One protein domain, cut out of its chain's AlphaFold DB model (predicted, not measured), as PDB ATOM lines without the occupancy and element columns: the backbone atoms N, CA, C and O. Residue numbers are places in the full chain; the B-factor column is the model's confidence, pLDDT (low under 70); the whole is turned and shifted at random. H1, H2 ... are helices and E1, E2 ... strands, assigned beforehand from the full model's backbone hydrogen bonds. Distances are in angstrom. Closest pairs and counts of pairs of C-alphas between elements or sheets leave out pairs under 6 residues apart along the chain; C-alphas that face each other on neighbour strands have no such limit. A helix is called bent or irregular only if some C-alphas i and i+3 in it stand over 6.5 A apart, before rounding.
ATOM      1  N   ILE A  10     146.323 185.006 164.079       91.94
ATOM      2  CA  ILE A  10     147.509 185.761 164.481       91.94
ATOM      3  C   ILE A  10     148.750 185.099 163.887       91.94
ATOM      4  O   ILE A  10     149.092 183.964 164.220       91.94
ATOM      5  N   LEU A  11     149.463 185.823 163.026       93.75
ATOM      6  CA  LEU A  11     150.794 185.450 162.568       93.75
ATOM      7  C   LEU A  11     151.825 185.869 163.620       93.75
ATOM      8  O   LEU A  11     152.286 187.011 163.644       93.75
ATOM      9  N   ALA A  12     152.211 184.907 164.457       93.75
ATOM     10  CA  ALA A  12     153.234 185.027 165.496       93.75
ATOM     11  C   ALA A  12     154.674 185.028 164.929       93.75
ATOM     12  O   ALA A  12     155.517 184.225 165.327       93.75
ATOM     13  N   SER A  13     154.968 185.865 163.927       91.44
ATOM     14  CA  SER A  13     156.289 185.896 163.290       91.44
ATOM     15  C   SER A  13     156.661 187.266 162.731       91.44
ATOM     16  O   SER A  13     155.846 187.929 162.099       91.44
ATOM     17  N   GLN A  14     157.937 187.639 162.879       90.00
ATOM     18  CA  GLN A  14     158.516 188.841 162.261       90.00
ATOM     19  C   GLN A  14     159.042 188.605 160.833       90.00
ATOM     20  O   GLN A  14     159.530 189.531 160.195       90.00
ATOM     21  N   SER A  15     158.979 187.373 160.313       92.31
ATOM     22  CA  SER A  15     159.530 187.044 158.993       92.31
ATOM     23  C   SER A  15     158.694 187.671 157.864       92.31
ATOM     24  O   SER A  15     157.538 187.266 157.689       92.31
ATOM     25  N   PRO A  16     159.265 188.570 157.030       94.25
ATOM     26  CA  PRO A  16     158.551 189.145 155.887       94.25
ATOM     27  C   PRO A  16     158.029 188.064 154.936       94.25
ATOM     28  O   PRO A  16     156.876 188.107 154.516       94.25
ATOM     29  N   ARG A  17     158.835 187.018 154.719       96.25
ATOM     30  CA  ARG A  17     158.487 185.867 153.884       96.25
ATOM     31  C   ARG A  17     157.259 185.110 154.398       96.25
ATOM     32  O   ARG A  17     156.413 184.723 153.603       96.25
ATOM     33  N   ARG A  18     157.132 184.871 155.712       94.94
ATOM     34  CA  ARG A  18     155.953 184.163 156.260       94.94
ATOM     35  C   ARG A  18     154.678 184.989 156.112       94.94
ATOM     36  O   ARG A  18     153.627 184.426 155.826       94.94
ATOM     37  N   ARG A  19     154.783 186.311 156.252       95.19
ATOM     38  CA  ARG A  19     153.673 187.238 156.007       95.19
ATOM     39  C   ARG A  19     153.238 187.218 154.544       95.19
ATOM     40  O   ARG A  19     152.049 187.117 154.279       95.19
ATOM     41  N   GLU A  20     154.191 187.274 153.615       96.75
ATOM     42  CA  GLU A  20     153.918 187.176 152.175       96.75
ATOM     43  C   GLU A  20     153.232 185.853 151.823       96.75
ATOM     44  O   GLU A  20     152.216 185.859 151.138       96.75
ATOM     45  N   LEU A  21     153.724 184.727 152.353       96.56
ATOM     46  CA  LEU A  21     153.124 183.411 152.122       96.56
ATOM     47  C   LEU A  21     151.693 183.310 152.664       96.56
ATOM     48  O   LEU A  21     150.824 182.783 151.975       96.56
ATOM     49  N   LEU A  22     151.429 183.816 153.874       94.62
ATOM     50  CA  LEU A  22     150.085 183.770 154.452       94.62
ATOM     51  C   LEU A  22     149.114 184.696 153.705       94.62
ATOM     52  O   LEU A  22     147.956 184.331 153.513       94.62
ATOM     53  N   ALA A  23     149.586 185.840 153.202       93.50
ATOM     54  CA  ALA A  23     148.781 186.757 152.392       93.50
ATOM     55  C   ALA A  23     148.254 186.119 151.095       93.50
ATOM     56  O   ALA A  23     147.163 186.471 150.648       93.50
ATOM     57  N   LEU A  24     148.960 185.131 150.527       96.62
ATOM     58  CA  LEU A  24     148.490 184.385 149.350       96.62
ATOM     59  C   LEU A  24     147.216 183.570 149.617       96.62
ATOM     60  O   LEU A  24     146.504 183.229 148.677       96.62
ATOM     61  N   THR A  25     146.914 183.258 150.880       92.81
ATOM     62  CA  THR A  25     145.713 182.490 151.254       92.81
ATOM     63  C   THR A  25     144.434 183.327 151.251       92.81
ATOM     64  O   THR A  25     143.348 182.763 151.353       92.81
ATOM     65  N   LEU A  26     144.554 184.659 151.156       89.62
ATOM     66  CA  LEU A  26     143.455 185.627 151.283       89.62
ATOM     67  C   LEU A  26     142.690 185.552 152.618       89.62
ATOM     68  O   LEU A  26     141.652 186.199 152.772       89.62
ATOM     69  N   LEU A  27     143.195 184.795 153.596       88.94
ATOM     70  CA  LEU A  27     142.648 184.778 154.942       88.94
ATOM     71  C   LEU A  27     143.033 186.079 155.658       88.94
ATOM     72  O   LEU A  27     144.200 186.474 155.599       88.94
ATOM     73  N   PRO A  28     142.099 186.749 156.351       89.56
ATOM     74  CA  PRO A  28     142.447 187.887 157.187       89.56
ATOM     75  C   PRO A  28     143.299 187.410 158.368       89.56
ATOM     76  O   PRO A  28     142.950 186.448 159.052       89.56
ATOM     77  N   PHE A  29     144.417 188.090 158.613       91.62
ATOM     78  CA  PHE A  29     145.285 187.827 159.755       91.62
ATOM     79  C   PHE A  29     145.928 189.117 160.258       91.62
ATOM     80  O   PHE A  29     146.128 190.067 159.501       91.62
ATOM     81  N   GLU A  30     146.318 189.114 161.527       90.75
ATOM     82  CA  GLU A  30     147.132 190.166 162.128       90.75
ATOM     83  C   GLU A  30     148.532 189.649 162.429       90.75
ATOM     84  O   GLU A  30     148.740 188.466 162.691       90.75
ATOM     85  N   THR A  31     149.521 190.535 162.398       91.00
ATOM     86  CA  THR A  31     150.891 190.187 162.777       91.00
ATOM     87  C   THR A  31     151.161 190.610 164.205       91.00
ATOM     88  O   THR A  31     150.996 191.779 164.550       91.00
ATOM     89  N   MET A  32     151.670 189.682 165.004       90.44
ATOM     90  CA  MET A  32     152.114 189.957 166.359       90.44
ATOM     91  C   MET A  32     153.451 189.269 166.590       90.44
ATOM     92  O   MET A  32     153.732 188.208 166.037       90.44
ATOM     93  N   SER A  33     154.306 189.879 167.398       87.81
ATOM     94  CA  SER A  33     155.573 189.262 167.760       87.81
ATOM     95  C   SER A  33     155.925 189.578 169.197       87.81
ATOM     96  O   SER A  33     155.594 190.645 169.712       87.81
ATOM     97  N   VAL A  34     156.605 188.629 169.817       86.56
ATOM     98  CA  VAL A  34     157.207 188.748 171.137       86.56
ATOM     99  C   VAL A  34     158.703 188.557 170.968       86.56
ATOM    100  O   VAL A  34     159.145 187.819 170.084       86.56
ATOM    101  N   ASN A  35     159.483 189.252 171.785       84.00
ATOM    102  CA  ASN A  35     160.913 189.015 171.821       84.00
ATOM    103  C   ASN A  35     161.168 187.772 172.678       84.00
ATOM    104  O   ASN A  35     161.052 187.834 173.902       84.00
ATOM    105  N   THR A  36     161.476 186.653 172.027       80.75
ATOM    106  CA  THR A  36     161.758 185.381 172.691       80.75
ATOM    107  C   THR A  36     163.154 184.930 172.286       80.75
ATOM    108  O   THR A  36     163.414 184.817 171.088       80.75
ATOM    109  N   PRO A  37     164.059 184.651 173.236       76.31
ATOM    110  CA  PRO A  37     165.337 184.046 172.896       76.31
ATOM    111  C   PRO A  37     165.101 182.639 172.325       76.31
ATOM    112  O   PRO A  37     164.623 181.746 173.023       76.31
ATOM    113  N   GLU A  38     165.430 182.440 171.047       83.44
ATOM    114  CA  GLU A  38     165.363 181.143 170.354       83.44
ATOM    115  C   GLU A  38     166.584 180.283 170.722       83.44
ATOM    116  O   GLU A  38     167.462 180.002 169.906       83.44
ATOM    117  N   THR A  39     166.695 179.922 172.000       91.00
ATOM    118  CA  THR A  39     167.806 179.108 172.498       91.00
ATOM    119  C   THR A  39     167.562 177.635 172.197       91.00
ATOM    120  O   THR A  39     166.605 177.044 172.692       91.00
ATOM    121  N   LEU A  40     168.460 177.036 171.415       93.75
ATOM    122  CA  LEU A  40     168.448 175.601 171.156       93.75
ATOM    123  C   LEU A  40     168.924 174.838 172.395       93.75
ATOM    124  O   LEU A  40     169.979 175.139 172.957       93.75
ATOM    125  N   ASN A  41     168.163 173.825 172.793       94.88
ATOM    126  CA  ASN A  41     168.587 172.842 173.772       94.88
ATOM    127  C   ASN A  41     169.397 171.737 173.061       94.88
ATOM    128  O   ASN A  41     168.828 171.003 172.248       94.88
ATOM    129  N   PRO A  42     170.699 171.572 173.370       96.44
ATOM    130  CA  PRO A  42     171.543 170.567 172.726       96.44
ATOM    131  C   PRO A  42     171.169 169.122 173.088       96.44
ATOM    132  O   PRO A  42     171.658 168.200 172.444       96.44
ATOM    133  N   THR A  43     170.329 168.902 174.107       97.75
ATOM    134  CA  THR A  43     169.832 167.563 174.465       97.75
ATOM    135  C   THR A  43     168.604 167.142 173.659       97.75
ATOM    136  O   THR A  43     168.164 166.007 173.810       97.75
ATOM    137  N   LEU A  44     168.021 168.050 172.874       97.00
ATOM    138  CA  LEU A  44     166.854 167.795 172.033       97.00
ATOM    139  C   LEU A  44     167.275 167.592 170.577       97.00
ATOM    140  O   LEU A  44     168.259 168.179 170.113       97.00
ATOM    141  N   SER A  45     166.491 166.818 169.831       98.12
ATOM    142  CA  SER A  45     166.624 166.753 168.378       98.12
ATOM    143  C   SER A  45     166.348 168.127 167.738       98.12
ATOM    144  O   SER A  45     165.740 169.012 168.358       98.12
ATOM    145  N   PRO A  46     166.774 168.353 166.484       96.94
ATOM    146  CA  PRO A  46     166.410 169.560 165.745       96.94
ATOM    147  C   PRO A  46     164.891 169.789 165.670       96.94
ATOM    148  O   PRO A  46     164.421 170.905 165.874       96.94
ATOM    149  N   GLU A  47     164.113 168.737 165.427       97.75
ATOM    150  CA  GLU A  47     162.652 168.788 165.333       97.75
ATOM    151  C   GLU A  47     162.016 169.140 166.682       97.75
ATOM    152  O   GLU A  47     161.134 169.997 166.749       97.75
ATOM    153  N   GLU A  48     162.499 168.528 167.767       97.69
ATOM    154  CA  GLU A  48     162.044 168.816 169.130       97.69
ATOM    155  C   GLU A  48     162.337 170.265 169.527       97.69
ATOM    156  O   GLU A  48     161.482 170.933 170.111       97.69
ATOM    157  N   ASN A  49     163.507 170.787 169.150       97.00
ATOM    158  CA  ASN A  49     163.847 172.193 169.346       97.00
ATOM    159  C   ASN A  49     162.871 173.126 168.620       97.00
ATOM    160  O   ASN A  49     162.365 174.074 169.219       97.00
ATOM    161  N   VAL A  50     162.579 172.855 167.344       94.88
ATOM    162  CA  VAL A  50     161.650 173.674 166.551       94.88
ATOM    163  C   VAL A  50     160.253 173.682 167.174       94.88
ATOM    164  O   VAL A  50     159.645 174.747 167.301       94.88
ATOM    165  N   LEU A  51     159.755 172.519 167.600       95.62
ATOM    166  CA  LEU A  51     158.450 172.408 168.253       95.62
ATOM    167  C   LEU A  51     158.421 173.141 169.598       95.62
ATOM    168  O   LEU A  51     157.479 173.891 169.858       95.62
ATOM    169  N   ALA A  52     159.455 172.974 170.425       95.06
ATOM    170  CA  ALA A  52     159.555 173.634 171.722       95.06
ATOM    171  C   ALA A  52     159.583 175.162 171.577       95.06
ATOM    172  O   ALA A  52     158.805 175.862 172.226       95.06
ATOM    173  N   ILE A  53     160.415 175.687 170.672       94.31
ATOM    174  CA  ILE A  53     160.506 177.126 170.398       94.31
ATOM    175  C   ILE A  53     159.168 177.656 169.866       94.31
ATOM    176  O   ILE A  53     158.667 178.669 170.358       94.31
ATOM    177  N   GLY A  54     158.543 176.951 168.918       93.31
ATOM    178  CA  GLY A  54     157.232 177.322 168.383       93.31
ATOM    179  C   GLY A  54     156.142 177.389 169.461       93.31
ATOM    180  O   GLY A  54     155.377 178.354 169.505       93.31
ATOM    181  N   ALA A  55     156.103 176.410 170.369       93.31
ATOM    182  CA  ALA A  55     155.149 176.365 171.476       93.31
ATOM    183  C   ALA A  55     155.354 177.510 172.483       93.31
ATOM    184  O   ALA A  55     154.382 178.114 172.948       93.31
ATOM    185  N   ILE A  56     156.612 177.848 172.792       93.75
ATOM    186  CA  ILE A  56     156.949 178.979 173.665       93.75
ATOM    187  C   ILE A  56     156.473 180.291 173.036       93.75
ATOM    188  O   ILE A  56     155.789 181.074 173.698       93.75
ATOM    189  N   ILE A  57     156.779 180.519 171.753       93.81
ATOM    190  CA  ILE A  57     156.335 181.718 171.027       93.81
ATOM    191  C   ILE A  57     154.806 181.827 171.058       93.81
ATOM    192  O   ILE A  57     154.277 182.880 171.421       93.81
ATOM    193  N   GLY A  58     154.095 180.743 170.734       92.25
ATOM    194  CA  GLY A  58     152.631 180.715 170.758       92.25
ATOM    195  C   GLY A  58     152.055 181.055 172.135       92.25
ATOM    196  O   GLY A  58     151.138 181.868 172.244       92.25
ATOM    197  N   THR A  59     152.644 180.498 173.194       92.88
ATOM    198  CA  THR A  59     152.224 180.744 174.580       92.88
ATOM    199  C   THR A  59     152.419 182.207 174.978       92.88
ATOM    200  O   THR A  59     151.527 182.816 175.564       92.88
ATOM    201  N   LEU A  60     153.561 182.807 174.640       93.06
ATOM    202  CA  LEU A  60     153.853 184.200 174.976       93.06
ATOM    203  C   LEU A  60     152.946 185.186 174.228       93.06
ATOM    204  O   LEU A  60     152.469 186.149 174.826       93.06
ATOM    205  N   ILE A  61     152.656 184.919 172.952       92.44
ATOM    206  CA  ILE A  61     151.678 185.691 172.172       92.44
ATOM    207  C   ILE A  61     150.295 185.598 172.813       92.44
ATOM    208  O   ILE A  61     149.640 186.619 173.010       92.44
ATOM    209  N   PHE A  62     149.874 184.394 173.202       90.25
ATOM    210  CA  PHE A  62     148.596 184.189 173.876       90.25
ATOM    211  C   PHE A  62     148.506 184.957 175.204       90.25
ATOM    212  O   PHE A  62     147.486 185.583 175.497       90.25
ATOM    213  N   VAL A  63     149.575 184.962 176.003       91.31
ATOM    214  CA  VAL A  63     149.636 185.743 177.247       91.31
ATOM    215  C   VAL A  63     149.534 187.244 176.965       91.31
ATOM    216  O   VAL A  63     148.767 187.931 177.639       91.31
ATOM    217  N   ASP A  64     150.261 187.769 175.977       90.00
ATOM    218  CA  ASP A  64     150.219 189.199 175.638       90.00
ATOM    219  C   ASP A  64     148.842 189.619 175.088       90.00
ATOM    220  O   ASP A  64     148.294 190.639 175.505       90.00
ATOM    221  N   LEU A  65     148.197 188.788 174.261       88.62
ATOM    222  CA  LEU A  65     146.818 189.017 173.802       88.62
ATOM    223  C   LEU A  65     145.829 189.131 174.968       88.62
ATOM    224  O   LEU A  65     145.028 190.067 175.019       88.62
ATOM    225  N   ASN A  66     145.918 188.222 175.943       88.06
ATOM    226  CA  ASN A  66     145.079 188.282 177.138       88.06
ATOM    227  C   ASN A  66     145.342 189.552 177.960       88.06
ATOM    228  O   ASN A  66     144.397 190.196 178.415       88.06
ATOM    229  N   ARG A  67     146.609 189.963 178.109       87.62
ATOM    230  CA  ARG A  67     146.978 191.200 178.823       87.62
ATOM    231  C   ARG A  67     146.447 192.458 178.144       87.62
ATOM    232  O   ARG A  67     146.116 193.417 178.835       87.62
ATOM    233  N   ARG A  68     146.358 192.461 176.814       84.19
ATOM    234  CA  ARG A  68     145.820 193.576 176.018       84.19
ATOM    235  C   ARG A  68     144.291 193.640 176.014       84.19
ATOM    236  O   ARG A  68     143.735 194.552 175.413       84.19
ATOM    237  N   GLY A  69     143.607 192.705 176.680       77.56
ATOM    238  CA  GLY A  69     142.147 192.695 176.743       77.56
ATOM    239  C   GLY A  69     141.493 192.310 175.417       77.56
ATOM    240  O   GLY A  69     140.407 192.798 175.117       77.56
TER     241      GLY A  69
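What this domain is: This is residues 10 to 69 of the 74 residues of an uncharacterized protein of Chlorobium chlorochromatii (strain CaD3) (UniProt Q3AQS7). A small ring-like head, residues 10 to 31, with the short helix H1 on one side and the short strand E1 on the other, is joined to one long helix, H2, by a long stretch with no named element. Residues 10 to 11 run beside residues 30 to 31 of E1, where the ring closes, and residues 32 to 45 lead away from this head and turn back into H2. The printed part has 60 residues with two named helices and one named strand, in the order H1, E1, H2, and its class is mostly helix. The whole is loose, with a radius of gyration of the C-alphas of 13.3 A, and flat, spanning 39 by 29 by 14 A.

Where its parts are: The printed part begins at Ile 10, whose C-alpha is at (147.509, 185.761, 164.481). H1 follows as residues 16 to 23, Pro 16 to Ala 23, from C-alpha 16 at (158.551, 189.145, 155.887), and measures 10.6 A from first to last C-alpha. E1 is residues 29 to 31, Phe 29 to Thr 31, and measures 6.8 A. H2 is residues 46 to 67, Pro 46 to Arg 67, and is the longest helix, at 31.9 A. It begins at C-alpha 46, at (166.410, 169.560, 165.745), and ends at C-alpha 67, at (146.978, 191.200, 178.823). Neither helix is bent or irregular.

How they stand to each other: Residues 10 to 11 form a short parallel pairing with residues 30 to 31 of E1. E1 pairs with no named strand. The closest C-alphas of H1 and E1 are those of Arg 19 and Thr 31, 7.9 A apart, and the two centres are 10.3 A apart. H1 and H2 are apart, with no C-alpha of the one within 8 A of the other. E1 and H2 are apart by the same measure, though they follow each other in the chain. In H1 and H2, every O i to N i+4 pair is within hydrogen-bond range.

The domain as a whole: The two C-alphas farthest apart are those of Leu 26 and Thr 43, 39.5 A. The C-alphas of Ile 10 and Gly 69, the first and last printed residues, are 15.1 A apart. The link from H1 to E1, with 5 residues, is tight. The link from E1 to H2, residues 32 to 45, is long, with 14 residues whose C-alphas lie 7 to 22 A from the mean of the C-alphas. The printed part has no cut. The mean pLDDT of the printed part is 91.9, and no printed residue is under 70.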